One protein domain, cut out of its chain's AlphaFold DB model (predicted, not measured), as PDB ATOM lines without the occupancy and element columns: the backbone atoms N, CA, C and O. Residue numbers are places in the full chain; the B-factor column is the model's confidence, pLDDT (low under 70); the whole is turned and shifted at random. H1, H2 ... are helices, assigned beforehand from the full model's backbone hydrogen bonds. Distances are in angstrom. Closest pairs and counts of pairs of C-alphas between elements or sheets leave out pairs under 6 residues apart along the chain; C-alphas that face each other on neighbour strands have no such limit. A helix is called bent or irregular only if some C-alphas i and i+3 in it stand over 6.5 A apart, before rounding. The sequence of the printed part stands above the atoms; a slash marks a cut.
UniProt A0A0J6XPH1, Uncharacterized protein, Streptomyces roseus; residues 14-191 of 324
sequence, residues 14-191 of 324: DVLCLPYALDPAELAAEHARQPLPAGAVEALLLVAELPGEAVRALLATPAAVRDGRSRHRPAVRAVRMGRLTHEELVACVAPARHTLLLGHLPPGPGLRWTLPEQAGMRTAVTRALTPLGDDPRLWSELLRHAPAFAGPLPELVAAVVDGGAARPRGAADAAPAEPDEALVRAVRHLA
ATOM      1  N   ASP A  14       6.935 -56.823   4.125       38.69
ATOM      2  CA  ASP A  14       7.310 -58.207   3.836       38.69
ATOM      3  C   ASP A  14       6.473 -59.268   4.586       38.69
ATOM      4  O   ASP A  14       6.550 -60.453   4.273       38.69
ATOM      5  N   VAL A  15       5.668 -58.877   5.585       44.38
ATOM      6  CA  VAL A  15       4.837 -59.800   6.395       44.38
ATOM      7  C   VAL A  15       3.367 -59.803   5.955       44.38
ATOM      8  O   VAL A  15       2.547 -60.583   6.447       44.38
ATOM      9  N   LEU A  16       2.990 -58.927   5.028       51.53
ATOM     10  CA  LEU A  16       1.626 -58.862   4.532       51.53
ATOM     11  C   LEU A  16       1.522 -59.707   3.264       51.53
ATOM     12  O   LEU A  16       1.767 -59.213   2.176       51.53
ATOM     13  N   CYS A  17       1.118 -60.968   3.408       57.69
ATOM     14  CA  CYS A  17       0.619 -61.782   2.299       57.69
ATOM     15  C   CYS A  17      -0.896 -61.943   2.447       57.69
ATOM     16  O   CYS A  17      -1.411 -62.085   3.563       57.69
ATOM     17  N   LEU A  18      -1.633 -61.930   1.335       65.62
ATOM     18  CA  LEU A  18      -3.038 -62.329   1.374       65.62
ATOM     19  C   LEU A  18      -3.109 -63.830   1.697       65.62
ATOM     20  O   LEU A  18      -2.371 -64.611   1.101       65.62
ATOM     21  N   PRO A  19      -3.991 -64.266   2.613       71.56
ATOM     22  CA  PRO A  19      -4.116 -65.681   2.966       71.56
ATOM     23  C   PRO A  19      -4.804 -66.517   1.868       71.56
ATOM     24  O   PRO A  19      -5.126 -67.679   2.097       71.56
ATOM     25  N   TYR A  20      -5.073 -65.923   0.705       74.69
ATOM     26  CA  TYR A  20      -5.751 -66.517  -0.440       74.69
ATOM     27  C   TYR A  20      -5.217 -65.917  -1.745       74.69
ATOM     28  O   TYR A  20      -4.722 -64.786  -1.760       74.69
ATOM     29  N   ALA A  21      -5.355 -66.669  -2.840       77.94
ATOM     30  CA  ALA A  21      -5.138 -66.147  -4.182       77.94
ATOM     31  C   ALA A  21      -6.235 -65.125  -4.509       77.94
ATOM     32  O   ALA A  21      -7.420 -65.390  -4.317       77.94
ATOM     33  N   LEU A  22      -5.826 -63.939  -4.949       82.19
ATOM     34  CA  LEU A  22      -6.725 -62.845  -5.290       82.19
ATOM     35  C   LEU A  22      -7.017 -62.888  -6.789       82.19
ATOM     36  O   LEU A  22      -6.080 -62.782  -7.577       82.19
ATOM     37  N   ASP A  23      -8.288 -62.999  -7.175       88.19
ATOM     38  CA  ASP A  23      -8.712 -62.791  -8.562       88.19
ATOM     39  C   ASP A  23      -8.846 -61.275  -8.834       88.19
ATOM     40  O   ASP A  23      -9.696 -60.611  -8.225       88.19
ATOM     41  N   PRO A  24      -8.016 -60.686  -9.719       88.31
ATOM     42  CA  PRO A  24      -8.070 -59.257 -10.013       88.31
ATOM     43  C   PRO A  24      -9.382 -58.808 -10.670       88.31
ATOM     44  O   PRO A  24      -9.799 -57.665 -10.462       88.31
ATOM     45  N   ALA A  25     -10.034 -59.676 -11.452       88.44
ATOM     46  CA  ALA A  25     -11.279 -59.349 -12.142       88.44
ATOM     47  C   ALA A  25     -12.455 -59.311 -11.158       88.44
ATOM     48  O   ALA A  25     -13.243 -58.361 -11.163       88.44
ATOM     49  N   GLU A  26     -12.529 -60.298 -10.261       89.38
ATOM     50  CA  GLU A  26     -13.520 -60.323  -9.183       89.38
ATOM     51  C   GLU A  26     -13.340 -59.122  -8.243       89.38
ATOM     52  O   GLU A  26     -14.311 -58.434  -7.925       89.38
ATOM     53  N   LEU A  27     -12.095 -58.797  -7.875       88.50
ATOM     54  CA  LEU A  27     -11.779 -57.622  -7.060       88.50
ATOM     55  C   LEU A  27     -12.287 -56.323  -7.696       88.50
ATOM     56  O   LEU A  27     -12.885 -55.498  -7.003       88.50
ATOM     57  N   ALA A  28     -12.036 -56.123  -8.992       88.25
ATOM     58  CA  ALA A  28     -12.482 -54.934  -9.709       88.25
ATOM     59  C   ALA A  28     -14.018 -54.851  -9.760       88.25
ATOM     60  O   ALA A  28     -14.589 -53.791  -9.495       88.25
ATOM     61  N   ALA A  29     -14.691 -55.973 -10.035       87.69
ATOM     62  CA  ALA A  29     -16.150 -56.046 -10.080       87.69
ATOM     63  C   ALA A  29     -16.797 -55.782  -8.708       87.69
ATOM     64  O   ALA A  29     -17.800 -55.068  -8.618       87.69
ATOM     65  N   GLU A  30     -16.228 -56.332  -7.634       87.50
ATOM     66  CA  GLU A  30     -16.686 -56.080  -6.264       87.50
ATOM     67  C   GLU A  30     -16.405 -54.641  -5.833       87.50
ATOM     68  O   GLU A  30     -17.276 -53.999  -5.253       87.50
ATOM     69  N   HIS A  31     -15.241 -54.083  -6.174       86.00
ATOM     70  CA  HIS A  31     -14.922 -52.686  -5.879       86.00
ATOM     71  C   HIS A  31     -15.886 -51.713  -6.571       86.00
ATOM     72  O   HIS A  31     -16.306 -50.728  -5.965       86.00
ATOM     73  N   ALA A  32     -16.285 -52.001  -7.813       86.00
ATOM     74  CA  ALA A  32     -17.268 -51.198  -8.533       86.00
ATOM     75  C   ALA A  32     -18.656 -51.231  -7.864       86.00
ATOM     76  O   ALA A  32     -19.340 -50.208  -7.813       86.00
ATOM     77  N   ARG A  33     -19.066 -52.387  -7.324       84.94
ATOM     78  CA  ARG A  33     -20.338 -52.544  -6.594       84.94
ATOM     79  C   ARG A  33     -20.296 -51.930  -5.198       84.94
ATOM     80  O   ARG A  33     -21.238 -51.256  -4.788       84.94
ATOM     81  N   GLN A  34     -19.218 -52.180  -4.467       84.19
ATOM     82  CA  GLN A  34     -19.013 -51.738  -3.098       84.19
ATOM     83  C   GLN A  34     -17.584 -51.200  -2.934       84.19
ATOM     84  O   GLN A  34     -16.660 -51.950  -2.601       84.19
ATOM     85  N   PRO A  35     -17.395 -49.882  -3.118       84.44
ATOM     86  CA  PRO A  35     -16.072 -49.283  -3.091       84.44
ATOM     87  C   PRO A  35     -15.337 -49.523  -1.779       84.44
ATOM     88  O   PRO A  35     -15.828 -49.256  -0.676       84.44
ATOM     89  N   LEU A  36     -14.110 -50.011  -1.918       81.81
ATOM     90  CA  LEU A  36     -13.194 -50.211  -0.808       81.81
ATOM     91  C   LEU A  36     -12.711 -48.856  -0.270       81.81
ATOM     92  O   LEU A  36     -12.471 -47.926  -1.043       81.81
ATOM     93  N   PRO A  37     -12.491 -48.727   1.048       79.81
ATOM     94  CA  PRO A  37     -11.918 -47.510   1.602       79.81
ATOM     95  C   PRO A  37     -10.475 -47.324   1.118       79.81
ATOM     96  O   PRO A  37      -9.737 -48.293   0.949       79.81
ATOM     97  N   ALA A  38     -10.019 -46.073   1.011       80.50
ATOM     98  CA  ALA A  38      -8.679 -45.742   0.510       80.50
ATOM     99  C   ALA A  38      -7.533 -46.501   1.214       80.50
ATOM    100  O   ALA A  38      -6.562 -46.883   0.575       80.50
ATOM    101  N   GLY A  39      -7.645 -46.775   2.520       78.12
ATOM    102  CA  GLY A  39      -6.637 -47.566   3.241       78.12
ATOM    103  C   GLY A  39      -6.591 -49.045   2.831       78.12
ATOM    104  O   GLY A  39      -5.529 -49.654   2.891       78.12
ATOM    105  N   ALA A  40      -7.719 -49.618   2.398       79.62
ATOM    106  CA  ALA A  40      -7.770 -50.973   1.844       79.62
ATOM    107  C   ALA A  40      -7.133 -51.026   0.462       79.62
ATOM    108  O   ALA A  40      -6.329 -51.913   0.203       79.62
ATOM    109  N   VAL A  41      -7.445 -50.043  -0.383       83.62
ATOM    110  CA  VAL A  41      -6.833 -49.926  -1.708       83.62
ATOM    111  C   VAL A  41      -5.319 -49.733  -1.585       83.62
ATOM    112  O   VAL A  41      -4.565 -50.446  -2.232       83.62
ATOM    113  N   GLU A  42      -4.851 -48.847  -0.695       81.44
ATOM    114  CA  GLU A  42      -3.412 -48.675  -0.436       81.44
ATOM    115  C   GLU A  42      -2.751 -49.989   0.010       81.44
ATOM    116  O   GLU A  42      -1.672 -50.315  -0.476       81.44
ATOM    117  N   ALA A  43      -3.389 -50.752   0.903       78.75
ATOM    118  CA  ALA A  43      -2.864 -52.039   1.354       78.75
ATOM    119  C   ALA A  43      -2.820 -53.086   0.229       78.75
ATOM    120  O   ALA A  43      -1.838 -53.810   0.123       78.75
ATOM    121  N   LEU A  44      -3.843 -53.146  -0.629       81.69
ATOM    122  CA  LEU A  44      -3.861 -54.047  -1.785       81.69
ATOM    123  C   LEU A  44      -2.752 -53.708  -2.780       81.69
ATOM    124  O   LEU A  44      -2.069 -54.613  -3.236       81.69
ATOM    125  N   LEU A  45      -2.513 -52.421  -3.049       81.38
ATOM    126  CA  LEU A  45      -1.413 -51.994  -3.917       81.38
ATOM    127  C   LEU A  45      -0.038 -52.397  -3.358       81.38
ATOM    128  O   LEU A  45       0.875 -52.657  -4.134       81.38
ATOM    129  N   LEU A  46       0.117 -52.423  -2.031       78.62
ATOM    130  CA  LEU A  46       1.369 -52.795  -1.362       78.62
ATOM    131  C   LEU A  46       1.631 -54.306  -1.350       78.62
ATOM    132  O   LEU A  46       2.785 -54.711  -1.305       78.62
ATOM    133  N   VAL A  47       0.572 -55.115  -1.323       72.38
ATOM    134  CA  VAL A  47       0.649 -56.546  -0.986       72.38
ATOM    135  C   VAL A  47       0.380 -57.450  -2.182       72.38
ATOM    136  O   VAL A  47       0.912 -58.552  -2.259       72.38
ATOM    137  N   ALA A  48      -0.473 -57.012  -3.103       69.94
ATOM    138  CA  ALA A  48      -0.832 -57.787  -4.273       69.94
ATOM    139  C   ALA A  48      -0.073 -57.259  -5.493       69.94
ATOM    140  O   ALA A  48      -0.096 -56.062  -5.794       69.94
ATOM    141  N   GLU A  49       0.564 -58.162  -6.235       79.00
ATOM    142  CA  GLU A  49       1.050 -57.871  -7.583       79.00
ATOM    143  C   GLU A  49      -0.138 -57.794  -8.545       79.00
ATOM    144  O   GLU A  49      -0.457 -58.728  -9.276       79.00
ATOM    145  N   LEU A  50      -0.854 -56.672  -8.485       83.12
ATOM    146  CA  LEU A  50      -2.037 -56.450  -9.300       83.12
ATOM    147  C   LEU A  50      -1.650 -56.078 -10.738       83.12
ATOM    148  O   LEU A  50      -0.754 -55.247 -10.932       83.12
ATOM    149  N   PRO A  51      -2.358 -56.613 -11.750       87.88
ATOM    150  CA  PRO A  51      -2.225 -56.137 -13.119       87.88
ATOM    151  C   PRO A  51      -2.691 -54.679 -13.223       87.88
ATOM    152  O   PRO A  51      -3.546 -54.223 -12.456       87.88
ATOM    153  N   GLY A  52      -2.159 -53.945 -14.206       88.19
ATOM    154  CA  GLY A  52      -2.439 -52.514 -14.379       88.19
ATOM    155  C   GLY A  52      -3.932 -52.182 -14.492       88.19
ATOM    156  O   GLY A  52      -4.378 -51.171 -13.957       88.19
ATOM    157  N   GLU A  53      -4.729 -53.055 -15.110       89.88
ATOM    158  CA  GLU A  53      -6.186 -52.887 -15.214       89.88
ATOM    159  C   GLU A  53      -6.880 -52.888 -13.846       89.88
ATOM    160  O   GLU A  53      -7.706 -52.017 -13.575       89.88
ATOM    161  N   ALA A  54      -6.495 -53.801 -12.949       89.88
ATOM    162  CA  ALA A  54      -7.048 -53.860 -11.599       89.88
ATOM    163  C   ALA A  54      -6.621 -52.645 -10.763       89.88
ATOM    164  O   ALA A  54      -7.426 -52.098 -10.013       89.88
ATOM    165  N   VAL A  55      -5.383 -52.166 -10.935       90.00
ATOM    166  CA  VAL A  55      -4.916 -50.922 -10.300       90.00
ATOM    167  C   VAL A  55      -5.767 -49.731 -10.749       90.00
ATOM    168  O   VAL A  55      -6.231 -48.965  -9.906       90.00
ATOM    169  N   ARG A  56      -6.019 -49.589 -12.057       91.81
ATOM    170  CA  ARG A  56      -6.862 -48.512 -12.604       91.81
ATOM    171  C   ARG A  56      -8.300 -48.608 -12.087       91.81
ATOM    172  O   ARG A  56      -8.844 -47.600 -11.647       91.81
ATOM    173  N   ALA A  57      -8.879 -49.810 -12.057       89.88
ATOM    174  CA  ALA A  57     -10.231 -50.037 -11.542       89.88
ATOM    175  C   ALA A  57     -10.373 -49.667 -10.056       89.88
ATOM    176  O   ALA A  57     -11.373 -49.077  -9.662       89.88
ATOM    177  N   LEU A  58      -9.357 -49.951  -9.234       89.00
ATOM    178  CA  LEU A  58      -9.345 -49.584  -7.813       89.00
ATOM    179  C   LEU A  58      -9.191 -48.075  -7.558       89.00
ATOM    180  O   LEU A  58      -9.502 -47.599  -6.465       89.00
ATOM    181  N   LEU A  59      -8.656 -47.329  -8.525       89.88
ATOM    182  CA  LEU A  59      -8.494 -45.874  -8.444       89.88
ATOM    183  C   LEU A  59      -9.681 -45.113  -9.054       89.88
ATOM    184  O   LEU A  59      -9.864 -43.934  -8.750       89.88
ATOM    185  N   ALA A  60     -10.503 -45.778  -9.868       85.88
ATOM    186  CA  ALA A  60     -11.752 -45.253 -10.401       85.88
ATOM    187  C   ALA A  60     -12.888 -45.468  -9.383       85.88
ATOM    188  O   ALA A  60     -13.627 -46.449  -9.435       85.88
ATOM    189  N   THR A  61     -13.013 -44.565  -8.407       72.38
ATOM    190  CA  THR A  61     -14.029 -44.678  -7.352       72.38
ATOM    191  C   THR A  61     -15.330 -43.976  -7.770       72.38
ATOM    192  O   THR A  61     -15.289 -42.848  -8.255       72.38
ATOM    193  N   PRO A  62     -16.520 -44.558  -7.536       66.19
ATOM    194  CA  PRO A  62     -17.784 -43.862  -7.763       66.19
ATOM    195  C   PRO A  62     -17.901 -42.575  -6.927       66.19
ATOM    196  O   PRO A  62     -17.591 -42.556  -5.734       66.19
ATOM    197  N   ALA A  63     -18.434 -41.507  -7.528       58.75
ATOM    198  CA  ALA A  63     -18.531 -40.170  -6.926       58.75
ATOM    199  C   ALA A  63     -19.295 -40.103  -5.582       58.75
ATOM    200  O   ALA A  63     -19.118 -39.131  -4.841       58.75
ATOM    201  N   ALA A  64     -20.117 -41.115  -5.270       55.19
ATOM    202  CA  ALA A  64     -20.973 -41.202  -4.084       55.19
ATOM    203  C   ALA A  64     -20.236 -41.568  -2.779       55.19
ATOM    204  O   ALA A  64     -20.816 -41.488  -1.694       55.19
ATOM    205  N   VAL A  65     -18.964 -41.970  -2.847       61.88
ATOM    206  CA  VAL A  65     -18.185 -42.307  -1.650       61.88
ATOM    207  C   VAL A  65     -17.774 -41.019  -0.935       61.88
ATOM    208  O   VAL A  65     -17.155 -40.134  -1.523       61.88
ATOM    209  N   ARG A  66     -18.104 -40.904   0.360       59.09
ATOM    210  CA  ARG A  66     -17.612 -39.799   1.194       59.09
ATOM    211  C   ARG A  66     -16.090 -39.861   1.281       59.09
ATOM    212  O   ARG A  66     -15.521 -40.806   1.827       59.09
ATOM    213  N   ASP A  67     -15.454 -38.812   0.779       64.44
ATOM    214  CA  ASP A  67     -14.006 -38.681   0.752       64.44
ATOM    215  C   ASP A  67     -13.425 -38.582   2.171       64.44
ATOM    216  O   ASP A  67     -13.697 -37.652   2.930       64.44
ATOM    217  N   GLY A  68     -12.577 -39.544   2.532       66.88
ATOM    218  CA  GLY A  68     -11.778 -39.473   3.753       66.88
ATOM    219  C   GLY A  68     -10.540 -38.585   3.589       66.88
ATOM    220  O   GLY A  68     -10.036 -38.376   2.484       66.88
ATOM    221  N   ARG A  69      -9.951 -38.151   4.715       69.69
ATOM    222  CA  ARG A  69      -8.692 -37.366   4.770       69.69
ATOM    223  C   ARG A  69      -7.504 -38.014   4.029       69.69
ATOM    224  O   ARG A  69      -6.501 -37.357   3.769       69.69
ATOM    225  N   SER A  70      -7.602 -39.301   3.705       76.06
ATOM    226  CA  SER A  70      -6.568 -40.129   3.084       76.06
ATOM    227  C   SER A  70      -6.864 -40.549   1.636       76.06
ATOM    228  O   SER A  70      -6.194 -41.452   1.142       76.06
ATOM    229  N   ARG A  71      -7.834 -39.924   0.948       82.44
ATOM    230  CA  ARG A  71      -8.247 -40.303  -0.424       82.44
ATOM    231  C   ARG A  71      -7.111 -40.351  -1.454       82.44
ATOM    232  O   ARG A  71      -7.137 -41.165  -2.358       82.44
ATOM    233  N   HIS A  72      -6.093 -39.507  -1.292       86.06
ATOM    234  CA  HIS A  72      -4.973 -39.383  -2.229       86.06
ATOM    235  C   HIS A  72      -3.910 -40.479  -2.049       86.06
ATOM    236  O   HIS A  72      -3.057 -40.647  -2.913       86.06
ATOM    237  N   ARG A  73      -3.911 -41.211  -0.925       86.38
ATOM    238  CA  ARG A  73      -2.821 -42.144  -0.597       86.38
ATOM    239  C   ARG A  73      -2.661 -43.278  -1.619       86.38
ATOM    240  O   ARG A  73      -1.516 -43.533  -1.984       86.38
ATOM    241  N   PRO A  74      -3.736 -43.920  -2.119       87.44
ATOM    242  CA  PRO A  74      -3.624 -44.919  -3.182       87.44
ATOM    243  C   PRO A  74      -2.974 -44.384  -4.458       87.44
ATOM    244  O   PRO A  74      -2.072 -45.019  -4.988       87.44
ATOM    245  N   ALA A  75      -3.371 -43.188  -4.900       90.38
ATOM    246  CA  ALA A  75      -2.817 -42.540  -6.085       90.38
ATOM    247  C   ALA A  75      -1.313 -42.256  -5.931       90.38
ATOM    248  O   ALA A  75      -0.517 -42.630  -6.790       90.38
ATOM    249  N   VAL A  76      -0.909 -41.691  -4.784       85.88
ATOM    250  CA  VAL A  76       0.513 -41.458  -4.472       85.88
ATOM    251  C   VAL A  76       1.298 -42.766  -4.448       85.88
ATOM    252  O   VAL A  76       2.421 -42.843  -4.945       85.88
ATOM    253  N   ARG A  77       0.703 -43.820  -3.884       84.75
ATOM    254  CA  ARG A  77       1.338 -45.132  -3.787       84.75
ATOM    255  C   ARG A  77       1.515 -45.792  -5.156       84.75
ATOM    256  O   ARG A  77       2.581 -46.346  -5.405       84.75
ATOM    257  N   ALA A  78       0.509 -45.716  -6.024       86.00
ATOM    258  CA  ALA A  78       0.555 -46.290  -7.366       86.00
ATOM    259  C   ALA A  78       1.709 -45.710  -8.199       86.00
ATOM    260  O   ALA A  78       2.452 -46.471  -8.813       86.00
ATOM    261  N   VAL A  79       1.918 -44.389  -8.145       84.88
ATOM    262  CA  VAL A  79       3.029 -43.729  -8.853       84.88
ATOM    263  C   VAL A  79       4.383 -44.113  -8.252       84.88
ATOM    264  O   VAL A  79       5.288 -44.514  -8.976       84.88
ATOM    265  N   ARG A  80       4.523 -44.065  -6.921       82.12
ATOM    266  CA  ARG A  80       5.797 -44.384  -6.245       82.12
ATOM    267  C   ARG A  80       6.279 -45.809  -6.442       82.12
ATOM    268  O   ARG A  80       7.478 -46.051  -6.424       82.12
ATOM    269  N   MET A  81       5.353 -46.748  -6.585       79.44
ATOM    270  CA  MET A  81       5.683 -48.146  -6.857       79.44
ATOM    271  C   MET A  81       5.819 -48.435  -8.355       79.44
ATOM    272  O   MET A  81       5.882 -49.599  -8.736       79.44
ATOM    273  N   GLY A  82       5.802 -47.405  -9.211       81.50
ATOM    274  CA  GLY A  82       5.917 -47.560 -10.660       81.50
ATOM    275  C   GLY A  82       4.756 -48.330 -11.293       81.50
ATOM    276  O   GLY A  82       4.913 -48.877 -12.377       81.50
ATOM    277  N   ARG A  83       3.596 -48.409 -10.622       85.00
ATOM    278  CA  ARG A  83       2.411 -49.114 -11.142       85.00
ATOM    279  C   ARG A  83       1.662 -48.284 -12.181       85.00
ATOM    280  O   ARG A  83       0.993 -48.865 -13.027       85.00
ATOM    281  N   LEU A  84       1.747 -46.957 -12.084       89.06
ATOM    282  CA  LEU A  84       1.164 -46.006 -13.027       89.06
ATOM    283  C   LEU A  84       2.078 -44.791 -13.194       89.06
ATOM    284  O   LEU A  84       2.710 -44.336 -12.240       89.06
ATOM    285  N   THR A  85       2.078 -44.221 -14.391       90.31
ATOM    286  CA  THR A  85       2.611 -42.881 -14.658       90.31
ATOM    287  C   THR A  85       1.623 -41.788 -14.223       90.31
ATOM    288  O   THR A  85       0.441 -42.047 -13.996       90.31
ATOM    289  N   HIS A  86       2.086 -40.535 -14.130       88.56
ATOM    290  CA  HIS A  86       1.212 -39.389 -13.836       88.56
ATOM    291  C   HIS A  86       0.099 -39.214 -14.889       88.56
ATOM    292  O   HIS A  86      -1.031 -38.904 -14.528       88.56
ATOM    293  N   GLU A  87       0.397 -39.454 -16.170       91.94
ATOM    294  CA  GLU A  87      -0.576 -39.364 -17.272       91.94
ATOM    295  C   GLU A  87      -1.644 -40.465 -17.169       91.94
ATOM    296  O   GLU A  87      -2.840 -40.193 -17.257       91.94
ATOM    297  N   GLU A  88      -1.235 -41.709 -16.897       93.38
ATOM    298  CA  GLU A  88      -2.185 -42.809 -16.689       93.38
ATOM    299  C   GLU A  88      -3.079 -42.571 -15.474       93.38
ATOM    300  O   GLU A  88      -4.272 -42.874 -15.517       93.38
ATOM    301  N   LEU A  89      -2.522 -41.994 -14.406       94.06
ATOM    302  CA  LEU A  89      -3.281 -41.616 -13.222       94.06
ATOM    303  C   LEU A  89      -4.346 -40.558 -13.555       94.06
ATOM    304  O   LEU A  89      -5.491 -40.693 -13.132       94.06
ATOM    305  N   VAL A  90      -4.002 -39.531 -14.339       94.62
ATOM    306  CA  VAL A  90      -4.957 -38.506 -14.803       94.62
ATOM    307  C   VAL A  90      -6.074 -39.115 -15.655       94.62
ATOM    308  O   VAL A  90      -7.231 -38.709 -15.520       94.62
ATOM    309  N   ALA A  91      -5.741 -40.098 -16.494       93.44
ATOM    310  CA  ALA A  91      -6.688 -40.757 -17.386       93.44
ATOM    311  C   ALA A  91      -7.652 -41.719 -16.670       93.44
ATOM    312  O   ALA A  91      -8.764 -41.915 -17.156       93.44
ATOM    313  N   CYS A  92      -7.258 -42.325 -15.541       91.56
ATOM    314  CA  CYS A  92      -8.070 -43.351 -14.875       91.56
ATOM    315  C   CYS A  92      -8.708 -42.918 -13.550       91.56
ATOM    316  O   CYS A  92      -9.683 -43.535 -13.126       91.56
ATOM    317  N   VAL A  93      -8.168 -41.904 -12.863       91.94
ATOM    318  CA  VAL A  93      -8.729 -41.458 -11.582       91.94
ATOM    319  C   VAL A  93     -10.081 -40.800 -11.817       91.94
ATOM    320  O   VAL A  93     -10.214 -39.818 -12.547       91.94
ATOM    321  N   ALA A  94     -11.078 -41.347 -11.135       88.31
ATOM    322  CA  ALA A  94     -12.454 -40.904 -11.153       88.31
ATOM    323  C   ALA A  94     -12.978 -40.845  -9.706       88.31
ATOM    324  O   ALA A  94     -12.601 -41.704  -8.900       88.31
ATOM    325  N   PRO A  95     -13.828 -39.858  -9.361       88.88
ATOM    326  CA  PRO A  95     -14.327 -38.760 -10.203       88.88
ATOM    327  C   PRO A  95     -13.272 -37.692 -10.545       88.88
ATOM    328  O   PRO A  95     -12.319 -37.489  -9.795       88.88
ATOM    329  N   ALA A  96     -13.491 -36.931 -11.623       90.75
ATOM    330  CA  ALA A  96     -12.581 -35.897 -12.140       90.75
ATOM    331  C   ALA A  96     -12.096 -34.888 -11.080       90.75
ATOM    332  O   ALA A  96     -10.938 -34.459 -11.104       90.75
ATOM    333  N   ARG A  97     -12.945 -34.548 -10.096       90.00
ATOM    334  CA  ARG A  97     -12.562 -33.704  -8.949       90.00
ATOM    335  C   ARG A  97     -11.330 -34.230  -8.204       90.00
ATOM    336  O   ARG A  97     -10.534 -33.435  -7.717       90.00
ATOM    337  N   HIS A  98     -11.148 -35.548  -8.103       89.94
ATOM    338  CA  HIS A  98      -9.996 -36.139  -7.418       89.94
ATOM    339  C   HIS A  98      -8.701 -35.824  -8.151       89.94
ATOM    340  O   HIS A  98      -7.738 -35.430  -7.501       89.94
ATOM    341  N   THR A  99      -8.693 -35.898  -9.479       93.12
ATOM    342  CA  THR A  99      -7.534 -35.534 -10.303       93.12
ATOM    343  C   THR A  99      -7.171 -34.058 -10.149       93.12
ATOM    344  O   THR A  99      -6.002 -33.736  -9.943       93.12
ATOM    345  N   LEU A 100      -8.164 -33.160 -10.136       92.38
ATOM    346  CA  LEU A 100      -7.947 -31.727  -9.878       92.38
ATOM    347  C   LEU A 100      -7.313 -31.487  -8.498       92.38
ATOM    348  O   LEU A 100      -6.362 -30.722  -8.362       92.38
ATOM    349  N   LEU A 101      -7.794 -32.195  -7.474       90.50
ATOM    350  CA  LEU A 101      -7.264 -32.112  -6.112       90.50
ATOM    351  C   LEU A 101      -5.869 -32.745  -5.975       90.50
ATOM    352  O   LEU A 101      -5.068 -32.281  -5.165       90.50
ATOM    353  N   LEU A 102      -5.552 -33.784  -6.752       90.69
ATOM    354  CA  LEU A 102      -4.213 -34.382  -6.803       90.69
ATOM    355  C   LEU A 102      -3.183 -33.433  -7.427       90.69
ATOM    356  O   LEU A 102      -2.015 -33.492  -7.045       90.69
ATOM    357  N   GLY A 103      -3.614 -32.546  -8.331       86.44
ATOM    358  CA  GLY A 103      -2.782 -31.482  -8.896       86.44
ATOM    359  C   GLY A 103      -2.342 -30.432  -7.871       86.44
ATOM    360  O   GLY A 103      -1.347 -29.750  -8.098       86.44
ATOM    361  N   HIS A 104      -3.022 -30.325  -6.723       82.00
ATOM    362  CA  HIS A 104      -2.661 -29.400  -5.648       82.00
ATOM    363  C   HIS A 104      -3.031 -29.965  -4.266       82.00
ATOM    364  O   HIS A 104      -4.056 -29.613  -3.674       82.00
ATOM    365  N   LEU A 105      -2.187 -30.854  -3.730       77.38
ATOM    366  CA  LEU A 105      -2.385 -31.386  -2.381       77.38
ATOM    367  C   LEU A 105      -1.931 -30.363  -1.321       77.38
ATOM    368  O   LEU A 105      -0.771 -29.954  -1.338       77.38
ATOM    369  N   PRO A 106      -2.793 -29.977  -0.358       66.12
ATOM    370  CA  PRO A 106      -2.406 -29.037   0.688       66.12
ATOM    371  C   PRO A 106      -1.334 -29.633   1.620       66.12
ATOM    372  O   PRO A 106      -1.333 -30.851   1.865       66.12
ATOM    373  N   PRO A 107      -0.453 -28.786   2.189       60.41
ATOM    374  CA  PRO A 107       0.572 -29.227   3.124       60.41
ATOM    375  C   PRO A 107      -0.075 -29.842   4.367       60.41
ATOM    376  O   PRO A 107      -1.047 -29.326   4.920       60.41
ATOM    377  N   GLY A 108       0.447 -30.983   4.805       57.41
ATOM    378  CA  GLY A 108      -0.041 -31.660   5.997       57.41
ATOM    379  C   GLY A 108       0.628 -33.013   6.210       57.41
ATOM    380  O   GLY A 108       1.253 -33.548   5.293       57.41
ATOM    381  N   PRO A 109       0.487 -33.603   7.405       53.38
ATOM    382  CA  PRO A 109       1.158 -34.852   7.736       53.38
ATOM    383  C   PRO A 109       0.655 -36.027   6.875       53.38
ATOM    384  O   PRO A 109      -0.544 -36.149   6.586       53.38
ATOM    385  N   GLY A 110       1.572 -36.929   6.510       64.94
ATOM    386  CA  GLY A 110       1.282 -38.215   5.865       64.94
ATOM    387  C   GLY A 110       1.894 -38.394   4.472       64.94
ATOM    388  O   GLY A 110       2.705 -37.596   4.023       64.94
ATOM    389  N   LEU A 111       1.496 -39.478   3.797       70.19
ATOM    390  CA  LEU A 111       1.926 -39.791   2.432       70.19
ATOM    391  C   LEU A 111       1.382 -38.727   1.460       70.19
ATOM    392  O   LEU A 111       0.169 -38.533   1.385       70.19
ATOM    393  N   ARG A 112       2.275 -38.033   0.755       78.62
ATOM    394  CA  ARG A 112       2.006 -36.932  -0.190       78.62
ATOM    395  C   ARG A 112       3.008 -36.992  -1.332       78.62
ATOM    396  O   ARG A 112       3.997 -37.703  -1.191       78.62
ATOM    397  N   TRP A 113       2.781 -36.219  -2.387       77.00
ATOM    398  CA  TRP A 113       3.771 -35.993  -3.434       77.00
ATOM    399  C   TRP A 113       5.072 -35.401  -2.873       77.00
ATOM    400  O   TRP A 113       5.038 -34.528  -2.007       77.00
ATOM    401  N   THR A 114       6.216 -35.874  -3.364       71.88
ATOM    402  CA  THR A 114       7.480 -35.127  -3.300       71.88
ATOM    403  C   THR A 114       7.424 -33.929  -4.254       71.88
ATOM    404  O   THR A 114       6.521 -33.844  -5.083       71.88
ATOM    405  N   LEU A 115       8.384 -33.000  -4.179       73.62
ATOM    406  CA  LEU A 115       8.440 -31.874  -5.124       73.62
ATOM    407  C   LEU A 115       8.503 -32.336  -6.599       73.62
ATOM    408  O   LEU A 115       7.703 -31.832  -7.389       73.62
ATOM    409  N   PRO A 116       9.345 -33.322  -6.984       69.62
ATOM    410  CA  PRO A 116       9.341 -33.853  -8.349       69.62
ATOM    411  C   PRO A 116       8.017 -34.515  -8.753       69.62
ATOM    412  O   PRO A 116       7.524 -34.282  -9.854       69.62
ATOM    413  N   GLU A 117       7.406 -35.307  -7.865       78.69
ATOM    414  CA  GLU A 117       6.106 -35.947  -8.126       78.69
ATOM    415  C   GLU A 117       4.990 -34.902  -8.277       78.69
ATOM    416  O   GLU A 117       4.132 -35.008  -9.148       78.69
ATOM    417  N   GLN A 118       5.020 -33.846  -7.463       83.00
ATOM    418  CA  GLN A 118       4.059 -32.749  -7.518       83.00
ATOM    419  C   GLN A 118       4.196 -31.953  -8.822       83.00
ATOM    420  O   GLN A 118       3.182 -31.546  -9.391       83.00
ATOM    421  N   ALA A 119       5.425 -31.748  -9.306       75.25
ATOM    422  CA  ALA A 119       5.680 -31.137 -10.606       75.25
ATOM    423  C   ALA A 119       5.166 -32.029 -11.746       75.25
ATOM    424  O   ALA A 119       4.401 -31.555 -12.582       75.25
ATOM    425  N   GLY A 120       5.492 -33.327 -11.733       79.62
ATOM    426  CA  GLY A 120       5.021 -34.290 -12.734       79.62
ATOM    427  C   GLY A 120       3.497 -34.406 -12.781       79.62
ATOM    428  O   GLY A 120       2.900 -34.340 -13.857       79.62
ATOM    429  N   MET A 121       2.852 -34.491 -11.615       90.00
ATOM    430  CA  MET A 121       1.395 -34.501 -11.507       90.00
ATOM    431  C   MET A 121       0.788 -33.200 -12.035       90.00
ATOM    432  O   MET A 121      -0.165 -33.241 -12.809       90.00
ATOM    433  N   ARG A 122       1.346 -32.040 -11.660       86.12
ATOM    434  CA  ARG A 122       0.876 -30.740 -12.157       86.12
ATOM    435  C   ARG A 122       0.989 -30.661 -13.678       86.12
ATOM    436  O   ARG A 122       0.020 -30.273 -14.314       86.12
ATOM    437  N   THR A 123       2.110 -31.082 -14.262       84.62
ATOM    438  CA  THR A 123       2.293 -31.110 -15.720       84.62
ATOM    439  C   THR A 123       1.251 -31.988 -16.415       84.62
ATOM    440  O   THR A 123       0.652 -31.536 -17.389       84.62
ATOM    441  N   ALA A 124       0.994 -33.200 -15.915       90.00
ATOM    442  CA  ALA A 124      -0.009 -34.098 -16.497       90.00
ATOM    443  C   ALA A 124      -1.431 -33.511 -16.403       90.00
ATOM    444  O   ALA A 124      -2.181 -33.510 -17.379       90.00
ATOM    445  N   VAL A 125      -1.792 -32.927 -15.254       91.94
ATOM    446  CA  VAL A 125      -3.092 -32.258 -15.078       91.94
ATOM    447  C   VAL A 125      -3.219 -31.053 -16.008       91.94
ATOM    448  O   VAL A 125      -4.235 -30.916 -16.682       91.94
ATOM    449  N   THR A 126      -2.196 -30.202 -16.094       87.62
ATOM    450  CA  THR A 126      -2.199 -29.045 -16.999       87.62
ATOM    451  C   THR A 126      -2.356 -29.476 -18.455       87.62
ATOM    452  O   THR A 126      -3.146 -28.866 -19.162       87.62
ATOM    453  N   ARG A 127      -1.700 -30.560 -18.894       89.12
ATOM    454  CA  ARG A 127      -1.879 -31.104 -20.252       89.12
ATOM    455  C   ARG A 127      -3.305 -31.565 -20.526       89.12
ATOM    456  O   ARG A 127      -3.832 -31.278 -21.596       89.12
ATOM    457  N   ALA A 128      -3.937 -32.241 -19.568       93.62
ATOM    458  CA  ALA A 128      -5.337 -32.638 -19.690       93.62
ATOM    459  C   ALA A 128      -6.292 -31.431 -19.725       93.62
ATOM    460  O   ALA A 128      -7.354 -31.518 -20.332       93.62
ATOM    461  N   LEU A 129      -5.914 -30.312 -19.095       91.38
ATOM    462  CA  LEU A 129      -6.682 -29.062 -19.069       91.38
ATOM    463  C   LEU A 129      -6.392 -28.134 -20.259       91.38
ATOM    464  O   LEU A 129      -7.171 -27.211 -20.482       91.38
ATOM    465  N   THR A 130      -5.333 -28.378 -21.042       90.56
ATOM    466  CA  THR A 130      -4.953 -27.574 -22.221       90.56
ATOM    467  C   THR A 130      -6.127 -27.223 -23.147       90.56
ATOM    468  O   THR A 130      -6.182 -26.074 -23.582       90.56
ATOM    469  N   PRO A 131      -7.091 -28.126 -23.439       90.25
ATOM    470  CA  PRO A 131      -8.226 -27.799 -24.306       90.25
ATOM    471  C   PRO A 131      -9.131 -26.662 -23.803       90.25
ATOM    472  O   PRO A 131      -9.834 -26.062 -24.607       90.25
ATOM    473  N   LEU A 132      -9.118 -26.347 -22.501       83.19
ATOM    474  CA  LEU A 132      -9.876 -25.218 -21.943       83.19
ATOM    475  C   LEU A 132      -9.261 -23.860 -22.323       83.19
ATOM    476  O   LEU A 132      -9.955 -22.843 -22.301       83.19
ATOM    477  N   GLY A 133      -7.961 -23.837 -22.644       79.50
ATOM    478  CA  GLY A 133      -7.202 -22.617 -22.901       79.50
ATOM    479  C   GLY A 133      -7.329 -21.592 -21.769       79.50
ATOM    480  O   GLY A 133      -7.432 -21.942 -20.591       79.50
ATOM    481  N   ASP A 134      -7.374 -20.317 -22.149       78.19
ATOM    482  CA  ASP A 134      -7.535 -19.186 -21.229       78.19
ATOM    483  C   ASP A 134      -9.001 -18.720 -21.102       78.19
ATOM    484  O   ASP A 134      -9.252 -17.635 -20.580       78.19
ATOM    485  N   ASP A 135      -9.991 -19.496 -21.578       75.06
ATOM    486  CA  ASP A 135     -11.400 -19.073 -21.558       75.06
ATOM    487  C   ASP A 135     -12.006 -19.190 -20.143       75.06
ATOM    488  O   ASP A 135     -12.322 -20.297 -19.684       75.06
ATOM    489  N   PRO A 136     -12.265 -18.068 -19.439       74.50
ATOM    490  CA  PRO A 136     -12.779 -18.097 -18.071       74.50
ATOM    491  C   PRO A 136     -14.160 -18.759 -17.956       74.50
ATOM    492  O   PRO A 136     -14.530 -19.229 -16.874       74.50
ATOM    493  N   ARG A 137     -14.936 -18.822 -19.047       79.31
ATOM    494  CA  ARG A 137     -16.237 -19.502 -19.074       79.31
ATOM    495  C   ARG A 137     -16.050 -21.007 -18.966       79.31
ATOM    496  O   ARG A 137     -16.697 -21.623 -18.125       79.31
ATOM    497  N   LEU A 138     -15.118 -21.581 -19.727       81.88
ATOM    498  CA  LEU A 138     -14.820 -23.015 -19.684       81.88
ATOM    499  C   LEU A 138     -14.254 -23.432 -18.321       81.88
ATOM    500  O   LEU A 138     -14.664 -24.452 -17.772       81.88
ATOM    501  N   TRP A 139     -13.403 -22.603 -17.709       83.38
ATOM    502  CA  TRP A 139     -12.938 -22.819 -16.331       83.38
ATOM    503  C   TRP A 139     -14.081 -22.783 -15.304       83.38
ATOM    504  O   TRP A 139     -14.091 -23.566 -14.349       83.38
ATOM    505  N   SER A 140     -15.070 -21.910 -15.508       84.00
ATOM    506  CA  SER A 140     -16.261 -21.829 -14.654       84.00
ATOM    507  C   SER A 140     -17.178 -23.045 -14.823       84.00
ATOM    508  O   SER A 140     -17.683 -23.571 -13.831       84.00
ATOM    509  N   GLU A 141     -17.367 -23.526 -16.055       85.81
ATOM    510  CA  GLU A 141     -18.128 -24.749 -16.343       85.81
ATOM    511  C   GLU A 141     -17.423 -25.999 -15.793       85.81
ATOM    512  O   GLU A 141     -18.067 -26.835 -15.156       85.81
ATOM    513  N   LEU A 142     -16.094 -26.093 -15.926       90.38
ATOM    514  CA  LEU A 142     -15.292 -27.150 -15.302       90.38
ATOM    515  C   LEU A 142     -15.543 -27.203 -13.791       90.38
ATOM    516  O   LEU A 142     -15.847 -28.267 -13.250       90.38
ATOM    517  N   LEU A 143     -15.442 -26.058 -13.110       89.44
ATOM    518  CA  LEU A 143     -15.643 -25.970 -11.664       89.44
ATOM    519  C   LEU A 143     -17.080 -26.327 -11.255       89.44
ATOM    520  O   LEU A 143     -17.278 -26.974 -10.228       89.44
ATOM    521  N   ARG A 144     -18.074 -25.942 -12.066       87.06
ATOM    522  CA  ARG A 144     -19.487 -26.268 -11.843       87.06
ATOM    523  C   ARG A 144     -19.756 -27.769 -11.963       87.06
ATOM    524  O   ARG A 144     -20.530 -28.313 -11.180       87.06
ATOM    525  N   HIS A 145     -19.138 -28.439 -12.933       87.62
ATOM    526  CA  HIS A 145     -19.431 -29.837 -13.251       87.62
ATOM    527  C   HIS A 145     -18.533 -30.851 -12.525       87.62
ATOM    528  O   HIS A 145     -18.975 -31.970 -12.254       87.62
ATOM    529  N   ALA A 146     -17.309 -30.472 -12.142       89.06
ATOM    530  CA  ALA A 146     -16.346 -31.361 -11.488       89.06
ATOM    531  C   ALA A 146     -16.872 -32.110 -10.241       89.06
ATOM    532  O   ALA A 146     -16.554 -33.295 -10.107       89.06
ATOM    533  N   PRO A 147     -17.674 -31.507  -9.333       86.12
ATOM    534  CA  PRO A 147     -18.175 -32.207  -8.148       86.12
ATOM    535  C   PRO A 147     -19.046 -33.427  -8.468       86.12
ATOM    536  O   PRO A 147     -18.941 -34.442  -7.777       86.12
ATOM    537  N   ALA A 148     -19.882 -33.335  -9.507       83.62
ATOM    538  CA  ALA A 148     -20.876 -34.349  -9.866       83.62
ATOM    539  C   ALA A 148     -20.429 -35.276 -11.013       83.62
ATOM    540  O   ALA A 148     -21.079 -36.288 -11.277       83.62
ATOM    541  N   PHE A 149     -19.329 -34.954 -11.699       86.50
ATOM    542  CA  PHE A 149     -18.848 -35.742 -12.826       86.50
ATOM    543  C   PHE A 149     -18.152 -37.027 -12.362       86.50
ATOM    544  O   PHE A 149     -17.091 -36.991 -11.740       86.50
ATOM    545  N   ALA A 150     -18.757 -38.174 -12.673       86.38
ATOM    546  CA  ALA A 150     -18.285 -39.482 -12.226       86.38
ATOM    547  C   ALA A 150     -17.092 -40.026 -13.025       86.38
ATOM    548  O   ALA A 150     -16.427 -40.928 -12.535       86.38
ATOM    549  N   GLY A 151     -16.836 -39.515 -14.233       88.44
ATOM    550  CA  GLY A 151     -15.728 -39.957 -15.085       88.44
ATOM    551  C   GLY A 151     -14.388 -39.288 -14.749       88.44
ATOM    552  O   GLY A 151     -14.319 -38.457 -13.836       88.44
ATOM    553  N   PRO A 152     -13.319 -39.632 -15.485       93.06
ATOM    554  CA  PRO A 152     -11.997 -39.038 -15.329       93.06
ATOM    555  C   PRO A 152     -11.922 -37.612 -15.893       93.06
ATOM    556  O   PRO A 152     -12.800 -37.153 -16.626       93.06
ATOM    557  N   LEU A 153     -10.849 -36.890 -15.554       94.50
ATOM    558  CA  LEU A 153     -10.678 -35.480 -15.927       94.50
ATOM    559  C   LEU A 153     -10.711 -35.222 -17.448       94.50
ATOM    560  O   LEU A 153     -11.408 -34.288 -17.843       94.50
ATOM    561  N   PRO A 154     -10.041 -36.014 -18.310       94.81
ATOM    562  CA  PRO A 154     -10.080 -35.771 -19.754       94.81
ATOM    563  C   PRO A 154     -11.493 -35.845 -20.350       94.81
ATOM    564  O   PRO A 154     -11.835 -35.043 -21.214       94.81
ATOM    565  N   GLU A 155     -12.344 -36.753 -19.855       93.19
ATOM    566  CA  GLU A 155     -13.740 -36.857 -20.303       93.19
ATOM    567  C   GLU A 155     -14.574 -35.641 -19.880       93.19
ATOM    568  O   GLU A 155     -15.411 -35.170 -20.649       93.19
ATOM    569  N   LEU A 156     -14.335 -35.106 -18.676       92.94
ATOM    570  CA  LEU A 156     -14.984 -33.873 -18.225       92.94
ATOM    571  C   LEU A 156     -14.567 -32.683 -19.094       92.94
ATOM    572  O   LEU A 156     -15.418 -31.890 -19.488       92.94
ATOM    573  N   VAL A 157     -13.271 -32.555 -19.382       93.94
ATOM    574  CA  VAL A 157     -12.738 -31.466 -20.210       93.94
ATOM    575  C   VAL A 157     -13.336 -31.519 -21.613       93.94
ATOM    576  O   VAL A 157     -13.813 -30.494 -22.089       93.94
ATOM    577  N   ALA A 158     -13.390 -32.701 -22.235       93.19
ATOM    578  CA  ALA A 158     -14.036 -32.876 -23.535       93.19
ATOM    579  C   ALA A 158     -15.512 -32.442 -23.499       93.19
ATOM    580  O   ALA A 158     -15.930 -31.631 -24.318       93.19
ATOM    581  N   ALA A 159     -16.278 -32.885 -22.494       90.25
ATOM    582  CA  ALA A 159     -17.683 -32.499 -22.352       90.25
ATOM    583  C   ALA A 159     -17.874 -30.976 -22.209       90.25
ATOM    584  O   ALA A 159     -18.772 -30.409 -22.828       90.25
ATOM    585  N   VAL A 160     -17.019 -30.314 -21.420       90.81
ATOM    586  CA  VAL A 160     -17.053 -28.856 -21.220       90.81
ATOM    587  C   VAL A 160     -16.717 -28.104 -22.510       90.81
ATOM    588  O   VAL A 160     -17.409 -27.144 -22.847       90.81
ATOM    589  N   VAL A 161     -15.686 -28.539 -23.239       89.56
ATOM    590  CA  VAL A 161     -15.260 -27.913 -24.504       89.56
ATOM    591  C   VAL A 161     -16.312 -28.082 -25.598       89.56
ATOM    592  O   VAL A 161     -16.604 -27.126 -26.312       89.56
ATOM    593  N   ASP A 162     -16.942 -29.255 -25.686       87.69
ATOM    594  CA  ASP A 162     -17.982 -29.543 -26.681       87.69
ATOM    595  C   ASP A 162     -19.300 -28.788 -26.411       87.69
ATOM    596  O   ASP A 162     -20.263 -28.905 -27.173       87.69
ATOM    597  N   GLY A 163     -19.390 -28.033 -25.309       73.81
ATOM    598  CA  GLY A 163     -20.614 -27.349 -24.886       73.81
ATOM    599  C   GLY A 163     -21.736 -28.314 -24.495       73.81
ATOM    600  O   GLY A 163     -22.879 -27.901 -24.276       73.81
ATOM    601  N   GLY A 164     -21.428 -29.609 -24.394       61.31
ATOM    602  CA  GLY A 164     -22.337 -30.594 -23.855       61.31
ATOM    603  C   GLY A 164     -22.469 -30.316 -22.372       61.31
ATOM    604  O   GLY A 164     -21.500 -30.477 -21.637       61.31
ATOM    605  N   ALA A 165     -23.663 -29.921 -21.911       52.50
ATOM    606  CA  ALA A 165     -23.982 -29.976 -20.488       52.50
ATOM    607  C   ALA A 165     -23.453 -31.317 -19.989       52.50
ATOM    608  O   ALA A 165     -23.896 -32.339 -20.521       52.50
ATOM    609  N   ALA A 166     -22.451 -31.309 -19.099       52.81
ATOM    610  CA  ALA A 166     -21.758 -32.511 -18.654       52.81
ATOM    611  C   ALA A 166     -22.787 -33.363 -17.911       52.81
ATOM    612  O   ALA A 166     -22.978 -33.252 -16.700       52.81
ATOM    613  N   ARG A 167     -23.583 -34.105 -18.683       47.53
ATOM    614  CA  ARG A 167     -24.790 -34.751 -18.211       47.53
ATOM    615  C   ARG A 167     -24.259 -35.914 -17.404       47.53
ATOM    616  O   ARG A 167     -23.538 -36.737 -17.973       47.53
ATOM    617  N   PRO A 168     -24.526 -35.960 -16.092       49.94
ATOM    618  CA  PRO A 168     -23.968 -36.999 -15.253       49.94
ATOM    619  C   PRO A 168     -24.363 -38.349 -15.852       49.94
ATOM    620  O   PRO A 168     -25.546 -38.693 -15.906       49.94
ATOM    621  N   ARG A 169     -23.383 -39.107 -16.357       45.72
ATOM    622  CA  ARG A 169     -23.608 -40.500 -16.739       45.72
ATOM    623  C   ARG A 169     -23.972 -41.241 -15.453       45.72
ATOM    624  O   ARG A 169     -23.107 -41.522 -14.632       45.72
ATOM    625  N   GLY A 170     -25.265 -41.496 -15.263       42.31
ATOM    626  CA  GLY A 170     -25.779 -42.366 -14.203       42.31
ATOM    627  C   GLY A 170     -26.288 -41.701 -12.918       42.31
ATOM    628  O   GLY A 170     -26.668 -42.439 -12.017       42.31
ATOM    629  N   ALA A 171     -26.367 -40.370 -12.813       41.47
ATOM    630  CA  ALA A 171     -27.064 -39.725 -11.692       41.47
ATOM    631  C   ALA A 171     -28.329 -39.019 -12.193       41.47
ATOM    632  O   ALA A 171     -28.307 -37.842 -12.548       41.47
ATOM    633  N   ALA A 172     -29.434 -39.765 -12.244       37.91
ATOM    634  CA  ALA A 172     -30.749 -39.144 -12.180       37.91
ATOM    635  C   ALA A 172     -30.852 -38.404 -10.829       37.91
ATOM    636  O   ALA A 172     -30.546 -38.980  -9.787       37.91
ATOM    637  N   ASP A 173     -31.223 -37.126 -10.868       39.41
ATOM    638  CA  ASP A 173     -31.674 -36.318  -9.723       39.41
ATOM    639  C   ASP A 173     -30.690 -35.998  -8.579       39.41
ATOM    640  O   ASP A 173     -31.112 -35.643  -7.477       39.41
ATOM    641  N   ALA A 174     -29.374 -36.007  -8.813       45.31
ATOM    642  CA  ALA A 174     -28.450 -35.375  -7.867       45.31
ATOM    643  C   ALA A 174     -28.427 -33.851  -8.094       45.31
ATOM    644  O   ALA A 174     -27.969 -33.383  -9.139       45.31
ATOM    645  N   ALA A 175     -28.921 -33.078  -7.120       46.31
ATOM    646  CA  ALA A 175     -28.803 -31.619  -7.109       46.31
ATOM    647  C   ALA A 175     -27.341 -31.186  -7.362       46.31
ATOM    648  O   ALA A 175     -26.427 -31.898  -6.929       46.31
ATOM    649  N   PRO A 176     -27.096 -30.047  -8.041       53.22
ATOM    650  CA  PRO A 176     -25.743 -29.552  -8.266       53.22
ATOM    651  C   PRO A 176     -25.030 -29.412  -6.919       53.22
ATOM    652  O   PRO A 176     -25.395 -28.580  -6.091       53.22
ATOM    653  N   ALA A 177     -24.047 -30.278  -6.677       63.91
ATOM    654  CA  ALA A 177     -23.218 -30.191  -5.490       63.91
ATOM    655  C   ALA A 177     -22.324 -28.961  -5.645       63.91
ATOM    656  O   ALA A 177     -21.546 -28.882  -6.598       63.91
ATOM    657  N   GLU A 178     -22.453 -28.000  -4.731       71.25
ATOM    658  CA  GLU A 178     -21.576 -26.835  -4.727       71.25
ATOM    659  C   GLU A 178     -20.107 -27.282  -4.617       71.25
ATOM    660  O   GLU A 178     -19.795 -28.200  -3.846       71.25
ATOM    661  N   PRO A 179     -19.195 -26.675  -5.398       76.06
ATOM    662  CA  PRO A 179     -17.783 -27.007  -5.322       76.06
ATOM    663  C   PRO A 179     -17.246 -26.643  -3.938       76.06
ATOM    664  O   PRO A 179     -17.418 -25.519  -3.465       76.06
ATOM    665  N   ASP A 180     -16.568 -27.592  -3.291       82.81
ATOM    666  CA  ASP A 180     -15.932 -27.325  -2.005       82.81
ATOM    667  C   ASP A 180     -14.762 -26.330  -2.151       82.81
ATOM    668  O   ASP A 180     -14.174 -26.150  -3.222       82.81
ATOM    669  N   GLU A 181     -14.401 -25.658  -1.055       84.38
ATOM    670  CA  GLU A 181     -13.356 -24.625  -1.068       84.38
ATOM    671  C   GLU A 181     -11.992 -25.175  -1.533       84.38
ATOM    672  O   GLU A 181     -11.198 -24.469  -2.159       84.38
ATOM    673  N   ALA A 182     -11.718 -26.453  -1.254       84.00
ATOM    674  CA  ALA A 182     -10.483 -27.111  -1.657       84.00
ATOM    675  C   ALA A 182     -10.406 -27.283  -3.179       84.00
ATOM    676  O   ALA A 182      -9.353 -27.042  -3.768       84.00
ATOM    677  N   LEU A 183     -11.515 -27.654  -3.820       87.19
ATOM    678  CA  LEU A 183     -11.633 -27.780  -5.264       87.19
ATOM    679  C   LEU A 183     -11.533 -26.412  -5.936       87.19
ATOM    680  O   LEU A 183     -10.767 -26.266  -6.883       87.19
ATOM    681  N   VAL A 184     -12.220 -25.394  -5.404       86.75
ATOM    682  CA  VAL A 184     -12.096 -24.009  -5.889       86.75
ATOM    683  C   VAL A 184     -10.636 -23.554  -5.838       86.75
ATOM    684  O   VAL A 184     -10.115 -23.002  -6.807       86.75
ATOM    685  N   ARG A 185      -9.944 -23.813  -4.724       83.50
ATOM    686  CA  ARG A 185      -8.531 -23.460  -4.555       83.50
ATOM    687  C   ARG A 185      -7.625 -24.223  -5.516       83.50
ATOM    688  O   ARG A 185      -6.724 -23.611  -6.083       83.50
ATOM    689  N   ALA A 186      -7.855 -25.521  -5.704       87.81
ATOM    690  CA  ALA A 186      -7.083 -26.344  -6.630       87.81
ATOM    691  C   ALA A 186      -7.256 -25.860  -8.075       87.81
ATOM    692  O   ALA A 186      -6.263 -25.625  -8.756       87.81
ATOM    693  N   VAL A 187      -8.494 -25.608  -8.511       86.81
ATOM    694  CA  VAL A 187      -8.776 -25.072  -9.851       86.81
ATOM    695  C   VAL A 187      -8.139 -23.698 -10.034       86.81
ATOM    696  O   VAL A 187      -7.512 -23.476 -11.057       86.81
ATOM    697  N   ARG A 188      -8.185 -22.803  -9.039       83.25
ATOM    698  CA  ARG A 188      -7.484 -21.505  -9.114       83.25
ATOM    699  C   ARG A 188      -5.964 -21.628  -9.258       83.25
ATOM    700  O   ARG A 188      -5.364 -20.782  -9.901       83.25
ATOM    701  N   HIS A 189      -5.343 -22.647  -8.661       79.88
ATOM    702  CA  HIS A 189      -3.902 -22.900  -8.816       79.88
ATOM    703  C   HIS A 189      -3.541 -23.521 -10.174       79.88
ATOM    704  O   HIS A 189      -2.380 -23.459 -10.581       79.88
ATOM    705  N   LEU A 190      -4.508 -24.165 -10.832       82.88
ATOM    706  CA  LEU A 190      -4.345 -24.822 -12.129       82.88
ATOM    707  C   LEU A 190      -4.744 -23.918 -13.297       82.88
ATOM    708  O   LEU A 190      -4.190 -24.069 -14.383       82.88
ATOM    709  N   ALA A 191      -5.690 -23.007 -13.069       76.44
ATOM    710  CA  ALA A 191      -6.095 -22.004 -14.033       76.44
ATOM    711  C   ALA A 191      -4.881 -21.143 -14.405       76.44
ATOM    712  O   ALA A 191      -4.098 -20.786 -13.515       76.44
TER     713      ALA A 191
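This is residues 14 to 191 of the 324 residues of an uncharacterized protein of Streptomyces roseus (UniProt A0A0J6XPH1). This is a cluster of mostly short helices in two groups, H1 to H4 toward one end and H6 to H10 toward the other, with H5 between them, touching H3 and H4 in the first group and H7 and H9 in the second. H7, the longest helix, has a kink and packs on H5, H6 and H9, and a long loop of residues 162 to 180 lies between H9 and H10. The printed part has 178 residues with ten named helices, H1 to H10 in order along the chain, and no named strand, and its class is all helix. The helix packing is part aligned, part crossed. The whole is compact, with a radius of gyration of the C-alphas of 16.3 A, and its spans are 52 by 39 by 24 A.

Begin at H7, residues 115 to 132, which is irregular, with C-alphas 128 and 131 7.3 A apart, and has a kink of 27 degrees near residue 126. With residues 120 to 128 alone it touches H5, residues 86 to 92; the closest C-alphas, of Glu 87 and Ala 124, are 5.4 A apart, at a steep tilt of 52 degrees, the same way. With residues 128 to 132 alone it touches H9, residues 153 to 161, at a shallow tilt of 27 degrees; Ala 128 and Pro 154 have the closest C-alphas, 5.7 A apart. H6, residues 96 to 102, and H7 form a helical hairpin and only just touch, with 3 pairs of C-alphas within 8 A, the closest being Leu 100 and Val 125 at 7.1 A. Look next at H10, residues 181 to 190, which touches H6 at Leu 101 and Ala 186, C-alphas 5.8 A apart, about perpendicular at 76 degrees. H8, residues 136 to 145, touches H9 at a steep tilt of 54 degrees, opposite ways, with the C-alphas of Leu 142 and Val 160 closest at 6.4 A. Going from H5 the other way, you reach H3, residues 52 to 59, about perpendicular at 73 degrees, with the C-alphas of Arg 56 and Cys 92 closest at 5.8 A. H1, residues 24 to 33, touches H3 at a shallow tilt of 22 degrees, the same way, with the C-alphas of Ala 28 and Ala 57 closest at 5.7 A. H2, residues 38 to 47, touches H4, residues 73 to 80, where the C-alphas of Glu 42 and Pro 74 are closest at 4.7 A. H1 and H2 are apart, and so are H9 and H10. In the backbones of H1 to H6 and H8 to H10 every O i to N i+4 pair is within hydrogen-bond range; in H7 12 of 14 are.

Find C-alpha 115 at (8.440, -31.874, -5.124); from there H7 runs 25.7 A to C-alpha 132. H1 starts at C-alpha 24, (-8.070, -59.257, -10.013), and spans 14.4 A, as does H2. H8 and H10 span 14.3 A each, H9 12.3 A, and H3 10.8 A. H4, H5 and H6 measure 10.5, 10.1 and 10.0 A. H10 ends at C-alpha 190, (-4.345, -24.822, -12.129).

The two C-alphas farthest apart, of Pro 19 and Asp 135, are 53.2 A apart. The printed part has no cut. The links from H3 to H4, H6 to H7 and H9 to H10 are long, with 13, 12 and 19 residues. The mean pLDDT of the printed part is 79.5; look for values under 70 at residues 14 to 18, 48, 62 to 69, 106 to 110, 116 and 164 to 177.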